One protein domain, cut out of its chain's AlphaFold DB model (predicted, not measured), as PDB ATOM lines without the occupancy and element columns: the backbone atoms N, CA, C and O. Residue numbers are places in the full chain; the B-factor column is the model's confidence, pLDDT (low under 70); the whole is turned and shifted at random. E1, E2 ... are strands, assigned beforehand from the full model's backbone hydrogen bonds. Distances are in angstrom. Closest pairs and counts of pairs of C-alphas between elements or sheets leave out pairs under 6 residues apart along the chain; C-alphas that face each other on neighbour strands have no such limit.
ATOM      1  N   ASP A 232      88.716 119.097 100.265       89.25
ATOM      2  CA  ASP A 232      87.357 119.299 100.769       89.25
ATOM      3  C   ASP A 232      87.206 118.927 102.259       89.25
ATOM      4  O   ASP A 232      86.205 119.273 102.894       89.25
ATOM      5  N   ILE A 233      88.186 118.213 102.819       88.69
ATOM      6  CA  ILE A 233      88.257 117.864 104.238       88.69
ATOM      7  C   ILE A 233      89.084 118.934 104.945       88.69
ATOM      8  O   ILE A 233      90.261 119.114 104.652       88.69
ATOM      9  N   ASP A 234      88.466 119.621 105.903       88.56
ATOM     10  CA  ASP A 234      89.132 120.640 106.714       88.56
ATOM     11  C   ASP A 234      90.148 119.992 107.670       88.56
ATOM     12  O   ASP A 234      91.341 120.288 107.655       88.56
ATOM     13  N   HIS A 235      89.682 119.033 108.469       89.56
ATOM     14  CA  HIS A 235      90.531 118.199 109.312       89.56
ATOM     15  C   HIS A 235      89.797 116.919 109.711       89.56
ATOM     16  O   HIS A 235      88.570 116.845 109.650       89.56
ATOM     17  N   CYS A 236      90.541 115.916 110.174       89.81
ATOM     18  CA  CYS A 236      89.959 114.796 110.908       89.81
ATOM     19  C   CYS A 236      90.443 114.819 112.351       89.81
ATOM     20  O   CYS A 236      91.561 115.249 112.622       89.81
ATOM     21  N   THR A 237      89.611 114.343 113.265       88.75
ATOM     22  CA  THR A 237      89.959 114.012 114.641       88.75
ATOM     23  C   THR A 237      89.941 112.500 114.799       88.75
ATOM     24  O   THR A 237      89.268 111.786 114.051       88.75
ATOM     25  N   ASP A 238      90.705 111.975 115.747       78.06
ATOM     26  CA  ASP A 238      90.778 110.537 115.982       78.06
ATOM     27  C   ASP A 238      89.728 110.015 116.982       78.06
ATOM     28  O   ASP A 238      89.630 108.794 117.151       78.06
ATOM     29  N   GLU A 239      88.938 110.902 117.605       70.81
ATOM     30  CA  GLU A 239      87.879 110.538 118.550       70.81
ATOM     31  C   GLU A 239      86.827 111.652 118.749       70.81
ATOM     32  O   GLU A 239      87.182 112.761 119.129       70.81
ATOM     33  N   VAL A 240      85.528 111.348 118.567       49.81
ATOM     34  CA  VAL A 240      84.423 111.996 119.315       49.81
ATOM     35  C   VAL A 240      83.282 110.992 119.559       49.81
ATOM     36  O   VAL A 240      82.710 110.429 118.628       49.81
ATOM     37  N   GLY A 241      82.925 110.772 120.829       44.19
ATOM     38  CA  GLY A 241      81.638 110.210 121.281       44.19
ATOM     39  C   GLY A 241      81.395 108.701 121.124       44.19
ATOM     40  O   GLY A 241      80.547 108.163 121.831       44.19
ATOM     41  N   ALA A 242      82.126 108.003 120.247       42.31
ATOM     42  CA  ALA A 242      81.942 106.561 120.021       42.31
ATOM     43  C   ALA A 242      83.240 105.773 119.732       42.31
ATOM     44  O   ALA A 242      83.174 104.608 119.341       42.31
ATOM     45  N   GLY A 243      84.417 106.383 119.924       61.09
ATOM     46  CA  GLY A 243      85.717 105.730 119.707       61.09
ATOM     47  C   GLY A 243      86.147 105.616 118.238       61.09
ATOM     48  O   GLY A 243      87.027 104.809 117.917       61.09
ATOM     49  N   TYR A 244      85.531 106.406 117.352       70.62
ATOM     50  CA  TYR A 244      85.837 106.447 115.925       70.62
ATOM     51  C   TYR A 244      86.393 107.813 115.495       70.62
ATOM     52  O   TYR A 244      85.957 108.836 116.032       70.62
ATOM     53  N   PRO A 245      87.301 107.841 114.504       80.81
ATOM     54  CA  PRO A 245      87.714 109.064 113.834       80.81
ATOM     55  C   PRO A 245      86.548 109.791 113.155       80.81
ATOM     56  O   PRO A 245      85.647 109.160 112.596       80.81
ATOM     57  N   VAL A 246      86.599 111.120 113.166       86.81
ATOM     58  CA  VAL A 246      85.597 112.002 112.560       86.81
ATOM     59  C   VAL A 246      86.300 112.989 111.645       86.81
ATOM     60  O   VAL A 246      87.254 113.634 112.054       86.81
ATOM     61  N   CYS A 247      85.830 113.135 110.414       89.25
ATOM     62  CA  CYS A 247      86.344 114.110 109.463       89.25
ATOM     63  C   CYS A 247      85.341 115.245 109.258       89.25
ATOM     64  O   CYS A 247      84.158 115.009 109.011       89.25
ATOM     65  N   HIS A 248      85.821 116.479 109.356       89.88
ATOM     66  CA  HIS A 248      85.055 117.693 109.117       89.88
ATOM     67  C   HIS A 248      85.168 118.079 107.643       89.88
ATOM     68  O   HIS A 248      86.264 118.318 107.139       89.88
ATOM     69  N   ILE A 249      84.031 118.135 106.952       90.06
ATOM     70  CA  ILE A 249      83.954 118.602 105.566       90.06
ATOM     71  C   ILE A 249      83.761 120.116 105.573       90.06
ATOM     72  O   ILE A 249      82.866 120.625 106.259       90.06
ATOM     73  N   ALA A 250      84.590 120.828 104.810       87.56
ATOM     74  CA  ALA A 250      84.572 122.281 104.758       87.56
ATOM     75  C   ALA A 250      83.243 122.830 104.197       87.56
ATOM     76  O   ALA A 250      82.501 122.166 103.467       87.56
ATOM     77  N   ILE A 251      82.917 124.073 104.553       85.19
ATOM     78  CA  ILE A 251      81.711 124.747 104.056       85.19
ATOM     79  C   ILE A 251      81.819 124.926 102.535       85.19
ATOM     80  O   ILE A 251      82.811 125.458 102.042       85.19
ATOM     81  N   GLY A 252      80.781 124.515 101.799       84.94
ATOM     82  CA  GLY A 252      80.737 124.608 100.334       84.94
ATOM     83  C   GLY A 252      81.638 123.605  99.603       84.94
ATOM     84  O   GLY A 252      81.778 123.700  98.383       84.94
ATOM     85  N   ALA A 253      82.247 122.668 100.333       87.94
ATOM     86  CA  ALA A 253      83.058 121.594  99.781       87.94
ATOM     87  C   ALA A 253      82.202 120.364  99.451       87.94
ATOM     88  O   ALA A 253      81.186 120.116 100.102       87.94
ATOM     89  N   ALA A 254      82.615 119.574  98.458       87.44
ATOM     90  CA  ALA A 254      81.862 118.394  98.037       87.44
ATOM     91  C   ALA A 254      82.784 117.208  97.752       87.44
ATOM     92  O   ALA A 254      83.588 117.253  96.825       87.44
ATOM     93  N   VAL A 255      82.605 116.108  98.489       86.88
ATOM     94  CA  VAL A 255      83.358 114.865  98.261       86.88
ATOM     95  C   VAL A 255      82.650 114.031  97.195       86.88
ATOM     96  O   VAL A 255      81.435 113.810  97.269       86.88
ATOM     97  N   ARG A 256      83.410 113.561  96.200       87.12
ATOM     98  CA  ARG A 256      82.893 112.871  95.009       87.12
ATOM     99  C   ARG A 256      83.368 111.426  94.918       87.12
ATOM    100  O   ARG A 256      84.474 111.096  95.333       87.12
ATOM    101  N   GLU A 257      82.533 110.580  94.327       86.88
ATOM    102  CA  GLU A 257      82.895 109.222  93.936       86.88
ATOM    103  C   GLU A 257      83.937 109.235  92.815       86.88
ATOM    104  O   GLU A 257      83.838 109.977  91.832       86.88
ATOM    105  N   THR A 258      84.928 108.357  92.947       84.81
ATOM    106  CA  THR A 258      86.001 108.200  91.974       84.81
ATOM    107  C   THR A 258      85.463 107.621  90.665       84.81
ATOM    108  O   THR A 258      84.935 106.513  90.623       84.81
ATOM    109  N   GLY A 259      85.655 108.344  89.560       82.19
ATOM    110  CA  GLY A 259      85.360 107.870  88.205       82.19
ATOM    111  C   GLY A 259      83.941 108.155  87.707       82.19
ATOM    112  O   GLY A 259      83.760 108.292  86.498       82.19
ATOM    113  N   SER A 260      82.953 108.292  88.596       85.19
ATOM    114  CA  SER A 260      81.605 108.760  88.235       85.19
ATOM    115  C   SER A 260      81.424 110.269  88.446       85.19
ATOM    116  O   SER A 260      80.503 110.851  87.870       85.19
ATOM    117  N   GLU A 261      82.276 110.892  89.275       85.06
ATOM    118  CA  GLU A 261      82.171 112.288  89.735       85.06
ATOM    119  C   GLU A 261      80.864 112.604  90.494       85.06
ATOM    120  O   GLU A 261      80.530 113.774  90.739       85.06
ATOM    121  N   ALA A 262      80.110 111.568  90.888       86.81
ATOM    122  CA  ALA A 262      78.879 111.711  91.648       86.81
ATOM    123  C   ALA A 262      79.169 112.273  93.044       86.81
ATOM    124  O   ALA A 262      80.126 111.882  93.703       86.81
ATOM    125  N   ILE A 263      78.328 113.194  93.517       86.88
ATOM    126  CA  ILE A 263      78.503 113.826  94.830       86.88
ATOM    127  C   ILE A 263      78.057 112.850  95.927       86.88
ATOM    128  O   ILE A 263      76.870 112.511  96.016       86.88
ATOM    129  N   CYS A 264      78.996 112.433  96.781       84.38
ATOM    130  CA  CYS A 264      78.703 111.622  97.963       84.38
ATOM    131  C   CYS A 264      78.190 112.498  99.102       84.38
ATOM    132  O   CYS A 264      77.205 112.143  99.754       84.38
ATOM    133  N   ILE A 265      78.803 113.671  99.273       85.06
ATOM    134  CA  ILE A 265      78.384 114.684 100.234       85.06
ATOM    135  C   ILE A 265      78.583 116.086  99.684       85.06
ATOM    136  O   ILE A 265      79.547 116.340  98.967       85.06
ATOM    137  N   ASP A 266      77.678 116.975 100.065       85.12
ATOM    138  CA  ASP A 266      77.797 118.414  99.879       85.12
ATOM    139  C   ASP A 266      77.799 119.049 101.277       85.12
ATOM    140  O   ASP A 266      76.936 118.725 102.102       85.12
ATOM    141  N   GLY A 267      78.838 119.823 101.586       77.06
ATOM    142  CA  GLY A 267      79.119 120.345 102.922       77.06
ATOM    143  C   GLY A 267      78.186 121.486 103.359       77.06
ATOM    144  O   GLY A 267      77.362 121.963 102.577       77.06
ATOM    145  N   PRO A 268      78.333 121.989 104.603       87.19
ATOM    146  CA  PRO A 268      79.182 121.466 105.678       87.19
ATOM    147  C   PRO A 268      78.614 120.184 106.299       87.19
ATOM    148  O   PRO A 268      77.399 120.017 106.417       87.19
ATOM    149  N   ALA A 269      79.491 119.275 106.726       88.19
ATOM    150  CA  ALA A 269      79.077 117.997 107.299       88.19
ATOM    151  C   ALA A 269      80.174 117.320 108.137       88.19
ATOM    152  O   ALA A 269      81.355 117.639 108.008       88.19
ATOM    153  N   LEU A 270      79.774 116.340 108.950       87.94
ATOM    154  CA  LEU A 270      80.670 115.386 109.603       87.94
ATOM    155  C   LEU A 270      80.641 114.051 108.858       87.94
ATOM    156  O   LEU A 270      79.568 113.516 108.585       87.94
ATOM    157  N   ALA A 271      81.813 113.492 108.581       86.75
ATOM    158  CA  ALA A 271      81.982 112.120 108.127       86.75
ATOM    159  C   ALA A 271      82.541 111.288 109.285       86.75
ATOM    160  O   ALA A 271      83.701 111.442 109.668       86.75
ATOM    161  N   VAL A 272      81.717 110.423 109.869       84.00
ATOM    162  CA  VAL A 272      82.101 109.580 111.009       84.00
ATOM    163  C   VAL A 272      82.489 108.206 110.487       84.00
ATOM    164  O   VAL A 272      81.704 107.574 109.783       84.00
ATOM    165  N   LEU A 273      83.690 107.736 110.827       80.94
ATOM    166  CA  LEU A 273      84.147 106.408 110.430       80.94
ATOM    167  C   LEU A 273      83.356 105.328 111.179       80.94
ATOM    168  O   LEU A 273      83.509 105.172 112.383       80.94
ATOM    169  N   TYR A 274      82.594 104.505 110.470       70.69
ATOM    170  CA  TYR A 274      82.022 103.275 111.004       70.69
ATOM    171  C   TYR A 274      82.780 102.087 110.443       70.69
ATOM    172  O   TYR A 274      82.822 101.820 109.242       70.69
ATOM    173  N   ARG A 275      83.399 101.317 111.334       60.41
ATOM    174  CA  ARG A 275      84.098 100.119 110.896       60.41
ATOM    175  C   ARG A 275      83.094  99.007 110.602       60.41
ATOM    176  O   ARG A 275      82.639  98.322 111.518       60.41
ATOM    177  N   VAL A 276      82.844  98.741 109.325       55.94
ATOM    178  CA  VAL A 276      82.214  97.488 108.903       55.94
ATOM    179  C   VAL A 276      83.294  96.412 108.884       55.94
ATOM    180  O   VAL A 276      84.256  96.468 108.122       55.94
ATOM    181  N   ARG A 277      83.176  95.410 109.758       47.34
ATOM    182  CA  ARG A 277      83.958  94.182 109.599       47.34
ATOM    183  C   ARG A 277      83.358  93.481 108.387       47.34
ATOM    184  O   ARG A 277      82.253  92.959 108.508       47.34
ATOM    185  N   ALA A 278      84.030  93.519 107.234       43.38
ATOM    186  CA  ALA A 278      83.579  92.771 106.065       43.38
ATOM    187  C   ALA A 278      83.282  91.326 106.516       43.38
ATOM    188  O   ALA A 278      84.178  90.688 107.089       43.38
ATOM    189  N   PRO A 279      82.039  90.826 106.378       39.09
ATOM    190  CA  PRO A 279      81.763  89.441 106.697       39.09
ATOM    191  C   PRO A 279      82.652  88.586 105.799       39.09
ATOM    192  O   PRO A 279      82.755  88.812 104.593       39.09
ATOM    193  N   TYR A 280      83.350  87.636 106.413       40.03
ATOM    194  CA  TYR A 280      84.079  86.618 105.678       40.03
ATOM    195  C   TYR A 280      83.046  85.894 104.790       40.03
ATOM    196  O   TYR A 280      82.118  85.288 105.315       40.03
ATOM    197  N   GLU A 281      83.217  86.016 103.470       45.91
ATOM    198  CA  GLU A 281      82.501  85.332 102.378       45.91
ATOM    199  C   GLU A 281      81.143  85.889 101.901       45.91
ATOM    200  O   GLU A 281      80.077  85.543 102.401       45.91
ATOM    201  N   ALA A 282      81.183  86.597 100.767       32.19
ATOM    202  CA  ALA A 282      80.169  86.475  99.716       32.19
ATOM    203  C   ALA A 282      80.788  86.771  98.335       32.19
ATOM    204  O   ALA A 282      80.839  87.910  97.888       32.19
ATOM    205  N   GLY A 283      81.266  85.728  97.650       36.44
ATOM    206  CA  GLY A 283      81.367  85.720  96.186       36.44
ATOM    207  C   GLY A 283      82.391  86.658  95.532       36.44
ATOM    208  O   GLY A 283      82.014  87.551  94.788       36.44
ATOM    209  N   GLY A 284      83.685  86.371  95.695       39.22
ATOM    210  CA  GLY A 284      84.675  86.565  94.621       39.22
ATOM    211  C   GLY A 284      84.973  87.987  94.116       39.22
ATOM    212  O   GLY A 284      85.677  88.106  93.116       39.22
ATOM    213  N   LEU A 285      84.513  89.049  94.780       38.59
ATOM    214  CA  LEU A 285      84.899  90.429  94.473       38.59
ATOM    215  C   LEU A 285      85.853  90.965  95.551       38.59
ATOM    216  O   LEU A 285      85.456  91.235  96.676       38.59
ATOM    217  N   ALA A 286      87.126  91.020  95.147       39.31
ATOM    218  CA  ALA A 286      88.295  91.723  95.685       39.31
ATOM    219  C   ALA A 286      88.430  91.904  97.212       39.31
ATOM    220  O   ALA A 286      87.763  92.708  97.854       39.31
ATOM    221  N   SER A 287      89.448  91.234  97.755       43.41
ATOM    222  CA  SER A 287      90.047  91.468  99.067       43.41
ATOM    223  C   SER A 287      90.703  92.860  99.166       43.41
ATOM    224  O   SER A 287      91.922  92.979  99.062       43.41
ATOM    225  N   GLY A 288      89.908  93.914  99.340       53.69
ATOM    226  CA  GLY A 288      90.389  95.259  99.672       53.69
ATOM    227  C   GLY A 288      89.914  95.661 101.065       53.69
ATOM    228  O   GLY A 288      88.744  95.469 101.392       53.69
ATOM    229  N   ALA A 289      90.807  96.190 101.902       64.38
ATOM    230  CA  ALA A 289      90.390  96.840 103.138       64.38
ATOM    231  C   ALA A 289      89.725  98.180 102.777       64.38
ATOM    232  O   ALA A 289      90.297  98.984 102.040       64.38
ATOM    233  N   TYR A 290      88.511  98.417 103.269       71.81
ATOM    234  CA  TYR A 290      87.817  99.690 103.082       71.81
ATOM    235  C   TYR A 290      87.222 100.188 104.397       71.81
ATOM    236  O   TYR A 290      86.922  99.412 105.309       71.81
ATOM    237  N   HIS A 291      87.056 101.503 104.462       81.31
ATOM    238  CA  HIS A 291      86.433 102.236 105.554       81.31
ATOM    239  C   HIS A 291      85.068 102.742 105.101       81.31
ATOM    240  O   HIS A 291      84.976 103.349 104.037       81.31
ATOM    241  N   LEU A 292      84.017 102.517 105.891       84.94
ATOM    242  CA  LEU A 292      82.705 103.118 105.655       84.94
ATOM    243  C   LEU A 292      82.582 104.372 106.520       84.94
ATOM    244  O   LEU A 292      82.792 104.311 107.726       84.94
ATOM    245  N   TYR A 293      82.226 105.500 105.925       86.38
ATOM    246  CA  TYR A 293      81.931 106.727 106.653       86.38
ATOM    247  C   TYR A 293      80.458 107.047 106.516       86.38
ATOM    248  O   TYR A 293      79.978 107.202 105.398       86.38
ATOM    249  N   ASP A 294      79.764 107.209 107.633       87.44
ATOM    250  CA  ASP A 294      78.416 107.761 107.630       87.44
ATOM    251  C   ASP A 294      78.486 109.289 107.664       87.44
ATOM    252  O   ASP A 294      79.333 109.893 108.331       87.44
ATOM    253  N   LEU A 295      77.578 109.917 106.925       87.38
ATOM    254  CA  LEU A 295      77.616 111.342 106.636       87.38
ATOM    255  C   LEU A 295      76.480 112.081 107.340       87.38
ATOM    256  O   LEU A 295      75.303 111.781 107.122       87.38
ATOM    257  N   PHE A 296      76.837 113.094 108.125       89.25
ATOM    258  CA  PHE A 296      75.930 113.892 108.945       89.25
ATOM    259  C   PHE A 296      76.024 115.372 108.545       89.25
ATOM    260  O   PHE A 296      76.952 116.062 108.973       89.25
ATOM    261  N   PRO A 297      75.075 115.891 107.743       89.44
ATOM    262  CA  PRO A 297      75.034 117.307 107.385       89.44
ATOM    263  C   PRO A 297      74.972 118.215 108.614       89.44
ATOM    264  O   PRO A 297      74.329 117.872 109.608       89.44
ATOM    265  N   ILE A 298      75.613 119.379 108.536       89.75
ATOM    266  CA  ILE A 298      75.643 120.396 109.589       89.75
ATOM    267  C   ILE A 298      74.704 121.548 109.208       89.75
ATOM    268  O   ILE A 298      74.734 122.040 108.083       89.75
ATOM    269  N   ASP A 299      73.855 121.981 110.142       87.44
ATOM    270  CA  ASP A 299      72.967 123.130 109.932       87.44
ATOM    271  C   ASP A 299      73.693 124.484 110.067       87.44
ATOM    272  O   ASP A 299      74.831 124.567 110.524       87.44
ATOM    273  N   GLU A 300      73.014 125.585 109.727       85.81
ATOM    274  CA  GLU A 300      73.554 126.956 109.838       85.81
ATOM    275  C   GLU A 300      74.009 127.343 111.260       85.81
ATOM    276  O   GLU A 300      74.689 128.349 111.448       85.81
ATOM    277  N   ARG A 301      73.615 126.572 112.283       86.62
ATOM    278  CA  ARG A 301      73.990 126.780 113.688       86.62
ATOM    279  C   ARG A 301      75.124 125.851 114.127       86.62
ATOM    280  O   ARG A 301      75.390 125.769 115.324       86.62
ATOM    281  N   GLY A 302      75.754 125.134 113.198       84.25
ATOM    282  CA  GLY A 302      76.848 124.212 113.486       84.25
ATOM    283  C   GLY A 302      76.399 122.876 114.086       84.25
ATOM    284  O   GLY A 302      77.225 122.156 114.642       84.25
ATOM    285  N   ARG A 303      75.107 122.524 114.022       87.44
ATOM    286  CA  ARG A 303      74.597 121.284 114.630       87.44
ATOM    287  C   ARG A 303      74.549 120.154 113.598       87.44
ATOM    288  O   ARG A 303      73.885 120.329 112.573       87.44
ATOM    289  N   PRO A 304      75.177 118.995 113.863       87.69
ATOM    290  CA  PRO A 304      75.087 117.846 112.973       87.69
ATOM    291  C   PRO A 304      73.693 117.207 113.018       87.69
ATOM    292  O   PRO A 304      73.001 117.226 114.043       87.69
ATOM    293  N   ALA A 305      73.282 116.614 111.898       87.19
ATOM    294  CA  ALA A 305      72.077 115.802 111.805       87.19
ATOM    295  C   ALA A 305      72.111 114.635 112.811       87.19
ATOM    296  O   ALA A 305      73.168 114.113 113.151       87.19
ATOM    297  N   LYS A 306      70.938 114.198 113.283       85.94
ATOM    298  CA  LYS A 306      70.838 113.063 114.224       85.94
ATOM    299  C   LYS A 306      70.994 111.696 113.558       85.94
ATOM    300  O   LYS A 306      71.309 110.731 114.241       85.94
ATOM    301  N   LEU A 307      70.687 111.611 112.267       83.88
ATOM    302  CA  LEU A 307      70.762 110.397 111.462       83.88
ATOM    303  C   LEU A 307      71.632 110.677 110.239       83.88
ATOM    304  O   LEU A 307      71.579 111.804 109.727       83.88
ATOM    305  N   PRO A 308      72.387 109.679 109.761       85.06
ATOM    306  CA  PRO A 308      73.175 109.848 108.561       85.06
ATOM    307  C   PRO A 308      72.269 109.919 107.334       85.06
ATOM    308  O   PRO A 308      71.239 109.248 107.251       85.06
ATOM    309  N   THR A 309      72.640 110.749 106.365       83.00
ATOM    310  CA  THR A 309      71.870 110.896 105.120       83.00
ATOM    311  C   THR A 309      72.351 109.959 104.018       83.00
ATOM    312  O   THR A 309      71.563 109.549 103.166       83.00
ATOM    313  N   ARG A 310      73.650 109.643 104.025       81.94
ATOM    314  CA  ARG A 310      74.378 108.784 103.079       81.94
ATOM    315  C   ARG A 310      75.633 108.233 103.756       81.94
ATOM    316  O   ARG A 310      75.973 108.689 104.847       81.94
ATOM    317  N   GLY A 311      76.319 107.314 103.085       83.44
ATOM    318  CA  GLY A 311      77.677 106.922 103.436       83.44
ATOM    319  C   GLY A 311      78.673 107.168 102.299       83.44
ATOM    320  O   GLY A 311      78.285 107.436 101.160       83.44
ATOM    321  N   MET A 312      79.964 107.038 102.593       86.62
ATOM    322  CA  MET A 312      81.013 106.853 101.591       86.62
ATOM    323  C   MET A 312      81.921 105.688 101.974       86.62
ATOM    324  O   MET A 312      82.324 105.557 103.128       86.62
ATOM    325  N   GLU A 313      82.253 104.853 101.001       85.44
ATOM    326  CA  GLU A 313      83.259 103.806 101.143       85.44
ATOM    327  C   GLU A 313      84.596 104.331 100.631       85.44
ATOM    328  O   GLU A 313      84.683 104.829  99.508       85.44
ATOM    329  N   VAL A 314      85.636 104.214 101.452       81.88
ATOM    330  CA  VAL A 314      86.997 104.645 101.133       81.88
ATOM    331  C   VAL A 314      87.903 103.425 101.129       81.88
ATOM    332  O   VAL A 314      88.103 102.783 102.159       81.88
ATOM    333  N   TYR A 315      88.447 103.102  99.965       78.12
ATOM    334  CA  TYR A 315      89.276 101.921  99.745       78.12
ATOM    335  C   TYR A 315      90.758 102.269  99.880       78.12
ATOM    336  O   TYR A 315      91.228 103.206  99.231       78.12
ATOM    337  N   PHE A 316      91.489 101.483 100.673       70.50
ATOM    338  CA  PHE A 316      92.940 101.579 100.852       70.50
ATOM    339  C   PHE A 316      93.594 100.319 100.259       70.50
ATOM    340  O   PHE A 316      93.001  99.243 100.291       70.50
ATOM    341  N   ASP A 317      94.789 100.457  99.677       60.22
ATOM    342  CA  ASP A 317      95.550  99.377  99.021       60.22
ATOM    343  C   ASP A 317      94.894  98.766  97.761       60.22
ATOM    344  O   ASP A 317      94.522  97.592  97.713       60.22
ATOM    345  N   ALA A 318      94.817  99.546  96.676       45.56
ATOM    346  CA  ALA A 318      94.739  98.957  95.335       45.56
ATOM    347  C   ALA A 318      96.130  98.393  94.959       45.56
ATOM    348  O   ALA A 318      97.116  99.101  95.168       45.56
ATOM    349  N   PRO A 319      96.246  97.159  94.426       40.69
ATOM    350  CA  PRO A 319      97.544  96.551  94.142       40.69
ATOM    351  C   PRO A 319      98.372  97.388  93.151       40.69
ATOM    352  O   PRO A 319      97.945  97.618  92.021       40.69
ATOM    353  N   ASP A 320      99.526  97.827  93.661       38.09
ATOM    354  CA  ASP A 320     100.762  98.368  93.083       38.09
ATOM    355  C   ASP A 320     100.755  98.954  91.660       38.09
ATOM    356  O   ASP A 320     100.729  98.228  90.670       38.09
ATOM    357  N   GLU A 321     101.050 100.254  91.570       34.38
ATOM    358  CA  GLU A 321     102.189 100.709  90.763       34.38
ATOM    359  C   GLU A 321     102.791 102.007  91.354       34.38
ATOM    360  O   GLU A 321     102.210 103.083  91.268       34.38
ATOM    361  N   VAL A 322     104.006 101.858  91.900       33.41
ATOM    362  CA  VAL A 322     105.088 102.860  92.030       33.41
ATOM    363  C   VAL A 322     105.022 103.899  93.178       33.41
ATOM    364  O   VAL A 322     104.242 104.841  93.179       33.41
ATOM    365  N   ASP A 323     105.993 103.741  94.092       33.16
ATOM    366  CA  ASP A 323     106.582 104.703  95.044       33.16
ATOM    367  C   ASP A 323     105.762 105.228  96.243       33.16
ATOM    368  O   ASP A 323     105.245 106.340  96.271       33.16
ATOM    369  N   GLY A 324     105.860 104.491  97.358       36.72
ATOM    370  CA  GLY A 324     106.328 105.089  98.620       36.72
ATOM    371  C   GLY A 324     105.389 106.029  99.388       36.72
ATOM    372  O   GLY A 324     105.846 106.706 100.310       36.72
ATOM    373  N   GLY A 325     104.097 106.043  99.081       36.97
ATOM    374  CA  GLY A 325     103.047 106.698  99.865       36.97
ATOM    375  C   GLY A 325     101.742 105.901  99.777       36.97
ATOM    376  O   GLY A 325     101.621 105.062  98.887       36.97
ATOM    377  N   PRO A 326     100.775 106.098 100.695       44.94
ATOM    378  CA  PRO A 326      99.489 105.414 100.596       44.94
ATOM    379  C   PRO A 326      98.858 105.736  99.235       44.94
ATOM    380  O   PRO A 326      98.697 106.908  98.891       44.94
ATOM    381  N   ALA A 327      98.562 104.689  98.457       49.56
ATOM    382  CA  ALA A 327      97.880 104.794  97.173       49.56
ATOM    383  C   ALA A 327      96.617 105.649  97.343       49.56
ATOM    384  O   ALA A 327      95.884 105.466  98.316       49.56
ATOM    385  N   LEU A 328      96.394 106.597  96.425       57.72
ATOM    386  CA  LEU A 328      95.214 107.465  96.419       57.72
ATOM    387  C   LEU A 328      93.964 106.613  96.658       57.72
ATOM    388  O   LEU A 328      93.629 105.739  95.856       57.72
ATOM    389  N   SER A 329      93.314 106.841  97.792       70.06
ATOM    390  CA  SER A 329      92.115 106.114  98.180       70.06
ATOM    391  C   SER A 329      91.018 106.313  97.137       70.06
ATOM    392  O   SER A 329      90.771 107.446  96.719       70.06
ATOM    393  N   ARG A 330      90.333 105.239  96.737       79.44
ATOM    394  CA  ARG A 330      89.136 105.349  95.885       79.44
ATOM    395  C   ARG A 330      87.909 105.562  96.762       79.44
ATOM    396  O   ARG A 330      87.781 104.887  97.780       79.44
ATOM    397  N   ILE A 331      87.020 106.460  96.351       85.50
ATOM    398  CA  ILE A 331      85.751 106.744  97.029       85.50
ATOM    399  C   ILE A 331      84.601 106.168  96.204       85.50
ATOM    400  O   ILE A 331      84.552 106.406  94.998       85.50
ATOM    401  N   ALA A 332      83.655 105.488  96.851       87.06
ATOM    402  CA  ALA A 332      82.350 105.137  96.287       87.06
ATOM    403  C   ALA A 332      81.218 105.680  97.173       87.06
ATOM    404  O   ALA A 332      81.303 105.613  98.402       87.06
ATOM    405  N   CYS A 333      80.155 106.232  96.577       87.88
ATOM    406  CA  CYS A 333      79.023 106.729  97.362       87.88
ATOM    407  C   CYS A 333      78.148 105.558  97.832       87.88
ATOM    408  O   CYS A 333      77.636 104.795  97.013       87.88
ATOM    409  N   ALA A 334      77.916 105.450  99.141       80.88
ATOM    410  CA  ALA A 334      77.124 104.383  99.743       80.88
ATOM    411  C   ALA A 334      75.723 104.865 100.157       80.88
ATOM    412  O   ALA A 334      75.503 106.024 100.530       80.88
ATOM    413  N   ALA A 335      74.752 103.951 100.099       73.81
ATOM    414  CA  ALA A 335      73.441 104.160 100.707       73.81
ATOM    415  C   ALA A 335      73.579 104.213 102.244       73.81
ATOM    416  O   ALA A 335      74.517 103.621 102.776       73.81
TER     417      ALA A 335
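Overview. This is residues 232 to 335 of the 338 residues of the protein "DUF2799 domain-containing protein" of Marinicaulis sp (UniProt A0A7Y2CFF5). One strongly twisted sheet of six strands curls like part of a barrel, and the small hairpin E3-E4 packs over E7 and E8 on its hollow side. Long loops run out from the sheet, and residues 279 to 285 and 320 to 325 stick out. The 104 printed residues are all strand by class, E1 to E8 along the chain, with under half, 43, in named elements. The sheet's order is E1, E2, E5, E6, E7, E8, antiparallel throughout; the whole is compact, radius of gyration of the C-alphas 14.6 A, spanning 44 by 29 by 26 A.

Along the chain. Find C-alpha 233 at (88.257, 117.864, 104.238), where E1, residues 233 to 237, begins. Next come E2, 246 to 249, E3, 254 to 256, E4, 263 to 266, and E5, 269 to 274, 15.5 A long. E6, 289 to 297, measures 25.9 A and E7, 310 to 316, 20.0 A. E8, 330 to 334, ends at C-alpha 334, (77.124, 104.383, 99.743).

Arrangement. Start at edge strand E1: N 234 and O 248 of E2 are 2.8 A apart. Beyond it look for N 247 of E2 and O 271 of E5, 2.8 A. E5 to E8 form a meander, each strand the antiparallel neighbour of the one before: see N 272 and O 294, 2.9 A, N 293 and O 312, 2.8 A, and N 313 and O 332, 2.9 A. In the hairpin E3 and E4, N 264 and O 255 are 2.8 A apart. The closest C-alphas of E4 and E8, Cys 264 and Cys 333, are 4.9 A apart. E1 and E8 are apart.

Size, cuts and confidence. The printed part has no cut; its farthest C-alphas, Gly 284 and Arg 301, are 45.8 A apart. The links E5 to E6, E6 to E7 and E7 to E8 are long. Expect pLDDT under 70 at residues 240 to 243, 275 to 289 and 317 to 328.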